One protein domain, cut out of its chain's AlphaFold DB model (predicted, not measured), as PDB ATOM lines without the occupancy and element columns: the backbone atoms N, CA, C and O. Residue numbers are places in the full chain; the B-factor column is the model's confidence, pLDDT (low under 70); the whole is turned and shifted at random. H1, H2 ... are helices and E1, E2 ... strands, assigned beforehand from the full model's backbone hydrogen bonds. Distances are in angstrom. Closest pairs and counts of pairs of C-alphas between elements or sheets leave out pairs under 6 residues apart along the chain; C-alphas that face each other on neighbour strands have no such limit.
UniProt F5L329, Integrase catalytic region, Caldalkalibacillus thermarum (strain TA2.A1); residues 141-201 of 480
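AT A GLANCE: This is residues 141 to 201 of the 480 residues of the protein "Integrase catalytic region" of Caldalkalibacillus thermarum (strain TA2.A1) (UniProt F5L329). This is a flat, open model with a small sheet of three strands, E1, E2 and E3, at one end of its longest axis and two short helices, H1 and H2, set at a steep angle to each other, toward the other end. The chain goes out from the sheet through H1 and H2, then folds back through residues 187 to 195 to add E3 beside E2. The printed part has 61 residues, with two named helices and three named strands in the order E1, E2, H1, H2, E3; the sheet's order is E1, E2, E3, antiparallel throughout, and the class is mixed, helices and strands. It is only just loose, close to compact, with a radius of gyration of the C-alphas of 13.0 A, and it spans 39 by 25 by 12 A.

HOW THE PARTS SIT: Start at E1, residues 148 to 152, an edge strand of the sheet. Its antiparallel neighbour is E2, residues 156 to 160, at 149 degrees between directions; the two form a hairpin. Look there for N 150 and O 158, 2.8 A apart, and N 160 and O 148, 2.9 A apart, both within hydrogen-bond range. The C-alphas of Lys 149 and Tyr 159 face each other at 4.3 A. Further along comes H1, residues 167 to 174, which is not on the sheet. H2, residues 178 to 186, is not on the sheet either. H1 and H2 are close but not clearly touching: their closest C-alphas, those of Leu 173 and Lys 181, are 7.8 A apart. They run opposite ways at a steep tilt of 69 degrees, only just short of about perpendicular. In H1 and H2 every O i to N i+4 pair is within hydrogen-bond range. Last, look at E3, residues 196 to 200, the other edge strand, antiparallel to E2 at 159 degrees. N 157 and O 199 are 2.8 A apart, and N 197 and O 159 are 2.9 A apart, both within hydrogen-bond range. H1 is apart from E1 and E3, and H2 is apart from E1 and E2.

IN THESE COORDINATES: Find C-alpha 148 at (-26.341, -30.671, 29.382); from there E1 runs 11.6 A to C-alpha 152. E2 covers 13.2 A from C-alpha 156 to C-alpha 160. H1 begins at C-alpha 167, at (-39.711, -20.174, 28.858), and measures 10.4 A. H2 measures 12.9 A from C-alpha 178 to C-alpha 186. E3 runs 13.0 A and ends at C-alpha 200, at (-22.260, -31.062, 44.187).

THE WHOLE: The C-alphas farthest apart, those of Lys 178 and Thr 201, are 39.4 A from each other. The printed part has no cut. The links E1 to E2 and H1 to H2 are tight, those from E2 to H1 and from H2 to E3 are short, and no link is long. The mean pLDDT of the printed part is 87.9, and no printed residue is under 70.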
ATOM      1  N   PRO A 141     -36.590 -27.381  35.015       92.69
ATOM      2  CA  PRO A 141     -37.911 -27.234  35.628       92.69
ATOM      3  C   PRO A 141     -38.868 -26.368  34.793       92.69
ATOM      4  O   PRO A 141     -40.077 -26.432  34.973       92.69
ATOM      5  N   HIS A 142     -38.348 -25.579  33.847       91.88
ATOM      6  CA  HIS A 142     -39.150 -24.653  33.041       91.88
ATOM      7  C   HIS A 142     -39.603 -25.214  31.690       91.88
ATOM      8  O   HIS A 142     -40.566 -24.713  31.123       91.88
ATOM      9  N   CYS A 143     -38.904 -26.211  31.139       92.12
ATOM     10  CA  CYS A 143     -39.245 -26.799  29.835       92.12
ATOM     11  C   CYS A 143     -39.223 -28.334  29.816       92.12
ATOM     12  O   CYS A 143     -39.416 -28.932  28.759       92.12
ATOM     13  N   ALA A 144     -38.933 -28.978  30.952       91.88
ATOM     14  CA  ALA A 144     -38.800 -30.427  31.119       91.88
ATOM     15  C   ALA A 144     -37.783 -31.115  30.180       91.88
ATOM     16  O   ALA A 144     -37.717 -32.346  30.120       91.88
ATOM     17  N   LYS A 145     -36.957 -30.350  29.449       92.19
ATOM     18  CA  LYS A 145     -35.909 -30.894  28.576       92.19
ATOM     19  C   LYS A 145     -34.659 -31.275  29.380       92.19
ATOM     20  O   LYS A 145     -34.354 -30.592  30.362       92.19
ATOM     21  N   PRO A 146     -33.921 -32.328  28.975       90.31
ATOM     22  CA  PRO A 146     -32.675 -32.721  29.626       90.31
ATOM     23  C   PRO A 146     -31.651 -31.585  29.661       90.31
ATOM     24  O   PRO A 146     -31.531 -30.807  28.712       90.31
ATOM     25  N   LEU A 147     -30.902 -31.501  30.755       92.38
ATOM     26  CA  LEU A 147     -29.810 -30.555  30.917       92.38
ATOM     27  C   LEU A 147     -28.491 -31.151  30.436       92.38
ATOM     28  O   LEU A 147     -28.187 -32.327  30.649       92.38
ATOM     29  N   ASP A 148     -27.655 -30.291  29.870       89.88
ATOM     30  CA  ASP A 148     -26.341 -30.671  29.382       89.88
ATOM     31  C   ASP A 148     -25.256 -30.332  30.396       89.88
ATOM     32  O   ASP A 148     -25.157 -29.187  30.842       89.88
ATOM     33  N   LYS A 149     -24.400 -31.306  30.722       90.88
ATOM     34  CA  LYS A 149     -23.195 -31.075  31.527       90.88
ATOM     35  C   LYS A 149     -22.206 -30.253  30.704       90.88
ATOM     36  O   LYS A 149     -21.638 -30.755  29.739       90.88
ATOM     37  N   ILE A 150     -22.005 -28.993  31.079       91.19
ATOM     38  CA  ILE A 150     -21.142 -28.061  30.341       91.19
ATOM     39  C   ILE A 150     -19.745 -27.928  30.943       91.19
ATOM     40  O   ILE A 150     -18.809 -27.584  30.228       91.19
ATOM     41  N   LYS A 151     -19.600 -28.121  32.261       89.06
ATOM     42  CA  LYS A 151     -18.326 -27.940  32.970       89.06
ATOM     43  C   LYS A 151     -18.214 -28.904  34.139       89.06
ATOM     44  O   LYS A 151     -19.194 -29.130  34.849       89.06
ATOM     45  N   SER A 152     -16.994 -29.368  34.378       89.94
ATOM     46  CA  SER A 152     -16.616 -30.081  35.595       89.94
ATOM     47  C   SER A 152     -15.701 -29.196  36.433       89.94
ATOM     48  O   SER A 152     -14.719 -28.660  35.920       89.94
ATOM     49  N   ARG A 153     -16.048 -28.992  37.703       86.25
ATOM     50  CA  ARG A 153     -15.203 -28.335  38.708       86.25
ATOM     51  C   ARG A 153     -14.793 -29.368  39.762       86.25
ATOM     52  O   ARG A 153     -15.278 -30.491  39.726       86.25
ATOM     53  N   LYS A 154     -13.898 -28.970  40.674       83.69
ATOM     54  CA  LYS A 154     -13.417 -29.812  41.781       83.69
ATOM     55  C   LYS A 154     -14.576 -30.348  42.637       83.69
ATOM     56  O   LYS A 154     -14.628 -31.543  42.880       83.69
ATOM     57  N   ASP A 155     -15.499 -29.463  43.021       84.00
ATOM     58  CA  ASP A 155     -16.535 -29.767  44.021       84.00
ATOM     59  C   ASP A 155     -17.940 -29.952  43.420       84.00
ATOM     60  O   ASP A 155     -18.878 -30.295  44.137       84.00
ATOM     61  N   PHE A 156     -18.126 -29.651  42.128       87.81
ATOM     62  CA  PHE A 156     -19.435 -29.734  41.476       87.81
ATOM     63  C   PHE A 156     -19.366 -29.812  39.947       87.81
ATOM     64  O   PHE A 156     -18.435 -29.328  39.293       87.81
ATOM     65  N   TYR A 157     -20.427 -30.350  39.352       89.62
ATOM     66  CA  TYR A 157     -20.694 -30.311  37.919       89.62
ATOM     67  C   TYR A 157     -21.714 -29.225  37.586       89.62
ATOM     68  O   TYR A 157     -22.653 -28.982  38.337       89.62
ATOM     69  N   ILE A 158     -21.531 -28.550  36.448       89.75
ATOM     70  CA  ILE A 158     -22.444 -27.505  35.978       89.75
ATOM     71  C   ILE A 158     -23.248 -28.043  34.802       89.75
ATOM     72  O   ILE A 158     -22.678 -28.387  33.763       89.75
ATOM     73  N   TYR A 159     -24.565 -28.029  34.954       90.69
ATOM     74  CA  TYR A 159     -25.543 -28.382  33.938       90.69
ATOM     75  C   TYR A 159     -26.259 -27.131  33.431       90.69
ATOM     76  O   TYR A 159     -26.509 -26.200  34.193       90.69
ATOM     77  N   LYS A 160     -26.588 -27.088  32.141       91.69
ATOM     78  CA  LYS A 160     -27.229 -25.932  31.501       91.69
ATOM     79  C   LYS A 160     -28.352 -26.377  30.573       91.69
ATOM     80  O   LYS A 160     -28.185 -27.323  29.807       91.69
ATOM     81  N   CYS A 161     -29.467 -25.647  30.587       93.56
ATOM     82  CA  CYS A 161     -30.510 -25.801  29.574       93.56
ATOM     83  C   CYS A 161     -30.056 -25.150  28.256       93.56
ATOM     84  O   CYS A 161     -29.891 -23.927  28.190       93.56
ATOM     85  N   ARG A 162     -29.848 -25.956  27.206       92.50
ATOM     86  CA  ARG A 162     -29.515 -25.473  25.850       92.50
ATOM     87  C   ARG A 162     -30.730 -25.245  24.952       92.50
ATOM     88  O   ARG A 162     -30.568 -24.697  23.875       92.50
ATOM     89  N   HIS A 163     -31.928 -25.614  25.395       92.75
ATOM     90  CA  HIS A 163     -33.138 -25.420  24.604       92.75
ATOM     91  C   HIS A 163     -33.490 -23.931  24.475       92.75
ATOM     92  O   HIS A 163     -33.618 -23.241  25.491       92.75
ATOM     93  N   ASP A 164     -33.621 -23.456  23.236       92.06
ATOM     94  CA  ASP A 164     -33.869 -22.047  22.922       92.06
ATOM     95  C   ASP A 164     -35.324 -21.644  23.165       92.06
ATOM     96  O   ASP A 164     -35.575 -20.546  23.646       92.06
ATOM     97  N   ASP A 165     -36.283 -22.554  23.014       93.19
ATOM     98  CA  ASP A 165     -37.699 -22.266  23.301       93.19
ATOM     99  C   ASP A 165     -38.038 -22.379  24.797       93.19
ATOM    100  O   ASP A 165     -39.200 -22.364  25.202       93.19
ATOM    101  N   CYS A 166     -37.027 -22.513  25.662       92.56
ATOM    102  CA  CYS A 166     -37.238 -22.597  27.100       92.56
ATOM    103  C   CYS A 166     -37.882 -21.297  27.628       92.56
ATOM    104  O   CYS A 166     -37.278 -20.230  27.471       92.56
ATOM    105  N   PRO A 167     -39.029 -21.361  28.339       92.50
ATOM    106  CA  PRO A 167     -39.711 -20.174  28.858       92.50
ATOM    107  C   PRO A 167     -38.822 -19.295  29.742       92.50
ATOM    108  O   PRO A 167     -38.923 -18.071  29.703       92.50
ATOM    109  N   PHE A 168     -37.911 -19.910  30.506       88.94
ATOM    110  CA  PHE A 168     -36.914 -19.190  31.301       88.94
ATOM    111  C   PHE A 168     -36.000 -18.342  30.413       88.94
ATOM    112  O   PHE A 168     -35.811 -17.157  30.662       88.94
ATOM    113  N   TYR A 169     -35.466 -18.923  29.339       89.50
ATOM    114  CA  TYR A 169     -34.551 -18.217  28.451       89.50
ATOM    115  C   TYR A 169     -35.246 -17.081  27.697       89.50
ATOM    116  O   TYR A 169     -34.747 -15.956  27.688       89.50
ATOM    117  N   GLN A 170     -36.430 -17.351  27.148       90.56
ATOM    118  CA  GLN A 170     -37.224 -16.360  26.420       90.56
ATOM    119  C   GLN A 170     -37.612 -15.174  27.310       90.56
ATOM    120  O   GLN A 170     -37.428 -14.019  26.926       90.56
ATOM    121  N   ARG A 171     -38.056 -15.444  28.546       87.81
ATOM    122  CA  ARG A 171     -38.390 -14.396  29.519       87.81
ATOM    123  C   ARG A 171     -37.180 -13.520  29.841       87.81
ATOM    124  O   ARG A 171     -37.284 -12.304  29.725       87.81
ATOM    125  N   HIS A 172     -36.037 -14.123  30.169       85.00
ATOM    126  CA  HIS A 172     -34.818 -13.379  30.497       85.00
ATOM    127  C   HIS A 172     -34.256 -12.567  29.320       85.00
ATOM    128  O   HIS A 172     -33.663 -11.517  29.542       85.00
ATOM    129  N   LEU A 173     -34.437 -13.012  28.071       86.00
ATOM    130  CA  LEU A 173     -34.086 -12.216  26.891       86.00
ATOM    131  C   LEU A 173     -35.057 -11.051  26.664       86.00
ATOM    132  O   LEU A 173     -34.641  -9.953  26.294       86.00
ATOM    133  N   SER A 174     -36.355 -11.284  26.875       84.75
ATOM    134  CA  SER A 174     -37.383 -10.253  26.711       84.75
ATOM    135  C   SER A 174     -37.256  -9.125  27.737       84.75
ATOM    136  O   SER A 174     -37.492  -7.973  27.383       84.75
ATOM    137  N   SER A 175     -36.802  -9.431  28.959       85.50
ATOM    138  CA  SER A 175     -36.619  -8.460  30.044       85.50
ATOM    139  C   SER A 175     -35.382  -7.567  29.895       85.50
ATOM    140  O   SER A 175     -35.212  -6.643  30.683       85.50
ATOM    141  N   MET A 176     -34.496  -7.833  28.929       83.19
ATOM    142  CA  MET A 176     -33.298  -7.016  28.705       83.19
ATOM    143  C   MET A 176     -33.630  -5.666  28.073       83.19
ATOM    144  O   MET A 176     -34.397  -5.593  27.105       83.19
ATOM    145  N   SER A 177     -32.966  -4.611  28.548       86.38
ATOM    146  CA  SER A 177     -32.994  -3.310  27.879       86.38
ATOM    147  C   SER A 177     -32.321  -3.377  26.499       86.38
ATOM    148  O   SER A 177     -31.618  -4.334  26.164       86.38
ATOM    149  N   LYS A 178     -32.518  -2.353  25.660       87.00
ATOM    150  CA  LYS A 178     -31.852  -2.282  24.345       87.00
ATOM    151  C   LYS A 178     -30.322  -2.283  24.479       87.00
ATOM    152  O   LYS A 178     -29.654  -2.969  23.712       87.00
ATOM    153  N   ALA A 179     -29.791  -1.569  25.475       85.81
ATOM    154  CA  ALA A 179     -28.360  -1.535  25.774       85.81
ATOM    155  C   ALA A 179     -27.840  -2.911  26.224       85.81
ATOM    156  O   ALA A 179     -26.812  -3.382  25.744       85.81
ATOM    157  N   ASP A 180     -28.603  -3.596  27.075       83.56
ATOM    158  CA  ASP A 180     -28.266  -4.930  27.579       83.56
ATOM    159  C   ASP A 180     -28.260  -5.973  26.461       83.56
ATOM    160  O   ASP A 180     -27.377  -6.821  26.419       83.56
ATOM    161  N   LYS A 181     -29.198  -5.885  25.509       84.94
ATOM    162  CA  LYS A 181     -29.222  -6.755  24.324       84.94
ATOM    163  C   LYS A 181     -27.994  -6.550  23.445       84.94
ATOM    164  O   LYS A 181     -27.399  -7.536  23.021       84.94
ATOM    165  N   GLN A 182     -27.590  -5.301  23.209       86.88
ATOM    166  CA  GLN A 182     -26.378  -4.996  22.445       86.88
ATOM    167  C   GLN A 182     -25.136  -5.574  23.136       86.88
ATOM    168  O   GLN A 182     -24.356  -6.307  22.531       86.88
ATOM    169  N   ARG A 183     -25.014  -5.343  24.445       85.06
ATOM    170  CA  ARG A 183     -23.912  -5.871  25.250       85.06
ATOM    171  C   ARG A 183     -23.943  -7.397  25.372       85.06
ATOM    172  O   ARG A 183     -22.890  -8.016  25.452       85.06
ATOM    173  N   PHE A 184     -25.116  -8.026  25.347       85.06
ATOM    174  CA  PHE A 184     -25.247  -9.482  25.308       85.06
ATOM    175  C   PHE A 184     -24.746 -10.074  23.986       85.06
ATOM    176  O   PHE A 184     -24.189 -11.169  24.008       85.06
ATOM    177  N   LEU A 185     -24.904  -9.376  22.855       87.19
ATOM    178  CA  LEU A 185     -24.346  -9.814  21.569       87.19
ATOM    179  C   LEU A 185     -22.812  -9.769  21.574       87.19
ATOM    180  O   LEU A 185     -22.173 -10.687  21.067       87.19
ATOM    181  N   GLU A 186     -22.229  -8.736  22.184       87.69
ATOM    182  CA  GLU A 186     -20.774  -8.556  22.296       87.69
ATOM    183  C   GLU A 186     -20.157  -9.490  23.352       87.69
ATOM    184  O   GLU A 186     -19.189 -10.207  23.095       87.69
ATOM    185  N   CYS A 187     -20.767  -9.536  24.539       82.44
ATOM    186  CA  CYS A 187     -20.301 -10.268  25.710       82.44
ATOM    187  C   CYS A 187     -21.403 -11.175  26.305       82.44
ATOM    188  O   CYS A 187     -21.848 -10.956  27.435       82.44
ATOM    189  N   PRO A 188     -21.799 -12.284  25.639       81.19
ATOM    190  CA  PRO A 188     -22.882 -13.152  26.129       81.19
ATOM    191  C   PRO A 188     -22.620 -13.776  27.507       81.19
ATOM    192  O   PRO A 188     -23.538 -14.169  28.227       81.19
ATOM    193  N   HIS A 189     -21.344 -13.920  27.870       76.12
ATOM    194  CA  HIS A 189     -20.889 -14.575  29.094       76.12
ATOM    195  C   HIS A 189     -21.135 -13.750  30.366       76.12
ATOM    196  O   HIS A 189     -21.081 -14.307  31.466       76.12
ATOM    197  N   GLU A 190     -21.407 -12.456  30.212       75.31
ATOM    198  CA  GLU A 190     -21.741 -11.537  31.295       75.31
ATOM    199  C   GLU A 190     -23.166 -11.765  31.821       75.31
ATOM    200  O   GLU A 190     -23.460 -11.475  32.974       75.31
ATOM    201  N   PHE A 191     -24.045 -12.385  31.035       80.81
ATOM    202  CA  PHE A 191     -25.463 -12.483  31.356       80.81
ATOM    203  C   PHE A 191     -25.859 -13.904  31.762       80.81
ATOM    204  O   PHE A 191     -25.578 -14.889  31.070       80.81
ATOM    205  N   LYS A 192     -26.600 -14.025  32.869       84.50
ATOM    206  CA  LYS A 192     -27.261 -15.281  33.243       84.50
ATOM    207  C   LYS A 192     -28.652 -15.332  32.604       84.50
ATOM    208  O   LYS A 192     -29.640 -14.948  33.213       84.50
ATOM    209  N   VAL A 193     -28.715 -15.822  31.368       86.50
ATOM    210  CA  VAL A 193     -29.976 -15.923  30.599       86.50
ATOM    211  C   VAL A 193     -30.585 -17.314  30.571       86.50
ATOM    212  O   VAL A 193     -31.745 -17.483  30.228       86.50
ATOM    213  N   ARG A 194     -29.801 -18.341  30.889       88.19
ATOM    214  CA  ARG A 194     -30.243 -19.736  30.815       88.19
ATOM    215  C   ARG A 194     -30.201 -20.364  32.189       88.19
ATOM    216  O   ARG A 194     -29.320 -20.044  32.985       88.19
ATOM    217  N   TYR A 195     -31.125 -21.290  32.402       89.69
ATOM    218  CA  TYR A 195     -31.192 -22.102  33.604       89.69
ATOM    219  C   TYR A 195     -29.898 -22.911  33.773       89.69
ATOM    220  O   TYR A 195     -29.450 -23.573  32.822       89.69
ATOM    221  N   ILE A 196     -29.299 -22.835  34.964       88.81
ATOM    222  CA  ILE A 196     -28.056 -23.523  35.315       88.81
ATOM    223  C   ILE A 196     -28.261 -24.291  36.618       88.81
ATOM    224  O   ILE A 196     -28.503 -23.704  37.663       88.81
ATOM    225  N   PHE A 197     -28.041 -25.597  36.570       89.38
ATOM    226  CA  PHE A 197     -28.037 -26.448  37.752       89.38
ATOM    227  C   PHE A 197     -26.602 -26.819  38.138       89.38
ATOM    228  O   PHE A 197     -25.739 -26.980  37.269       89.38
ATOM    229  N   ARG A 198     -26.328 -26.947  39.440       88.88
ATOM    230  CA  ARG A 198     -25.034 -27.414  39.958       88.88
ATOM    231  C   ARG A 198     -25.239 -28.662  40.802       88.88
ATOM    232  O   ARG A 198     -25.939 -28.607  41.804       88.88
ATOM    233  N   GLU A 199     -24.610 -29.752  40.397       88.56
ATOM    234  CA  GLU A 199     -24.582 -31.015  41.134       88.56
ATOM    235  C   GLU A 199     -23.304 -31.044  41.970       88.56
ATOM    236  O   GLU A 199     -22.213 -31.081  41.397       88.56
ATOM    237  N   PHE A 200     -23.417 -30.968  43.295       88.38
ATOM    238  CA  PHE A 200     -22.260 -31.062  44.187       88.38
ATOM    239  C   PHE A 200     -21.795 -32.512  44.310       88.38
ATOM    240  O   PHE A 200     -22.609 -33.426  44.378       88.38
ATOM    241  N   THR A 201     -20.479 -32.721  44.298       85.31
ATOM    242  CA  THR A 201     -19.869 -34.061  44.248       85.31
ATOM    243  C   THR A 201     -19.305 -34.525  45.588       85.31
ATOM    244  O   THR A 201     -18.774 -35.628  45.667       85.31
TER     245      THR A 201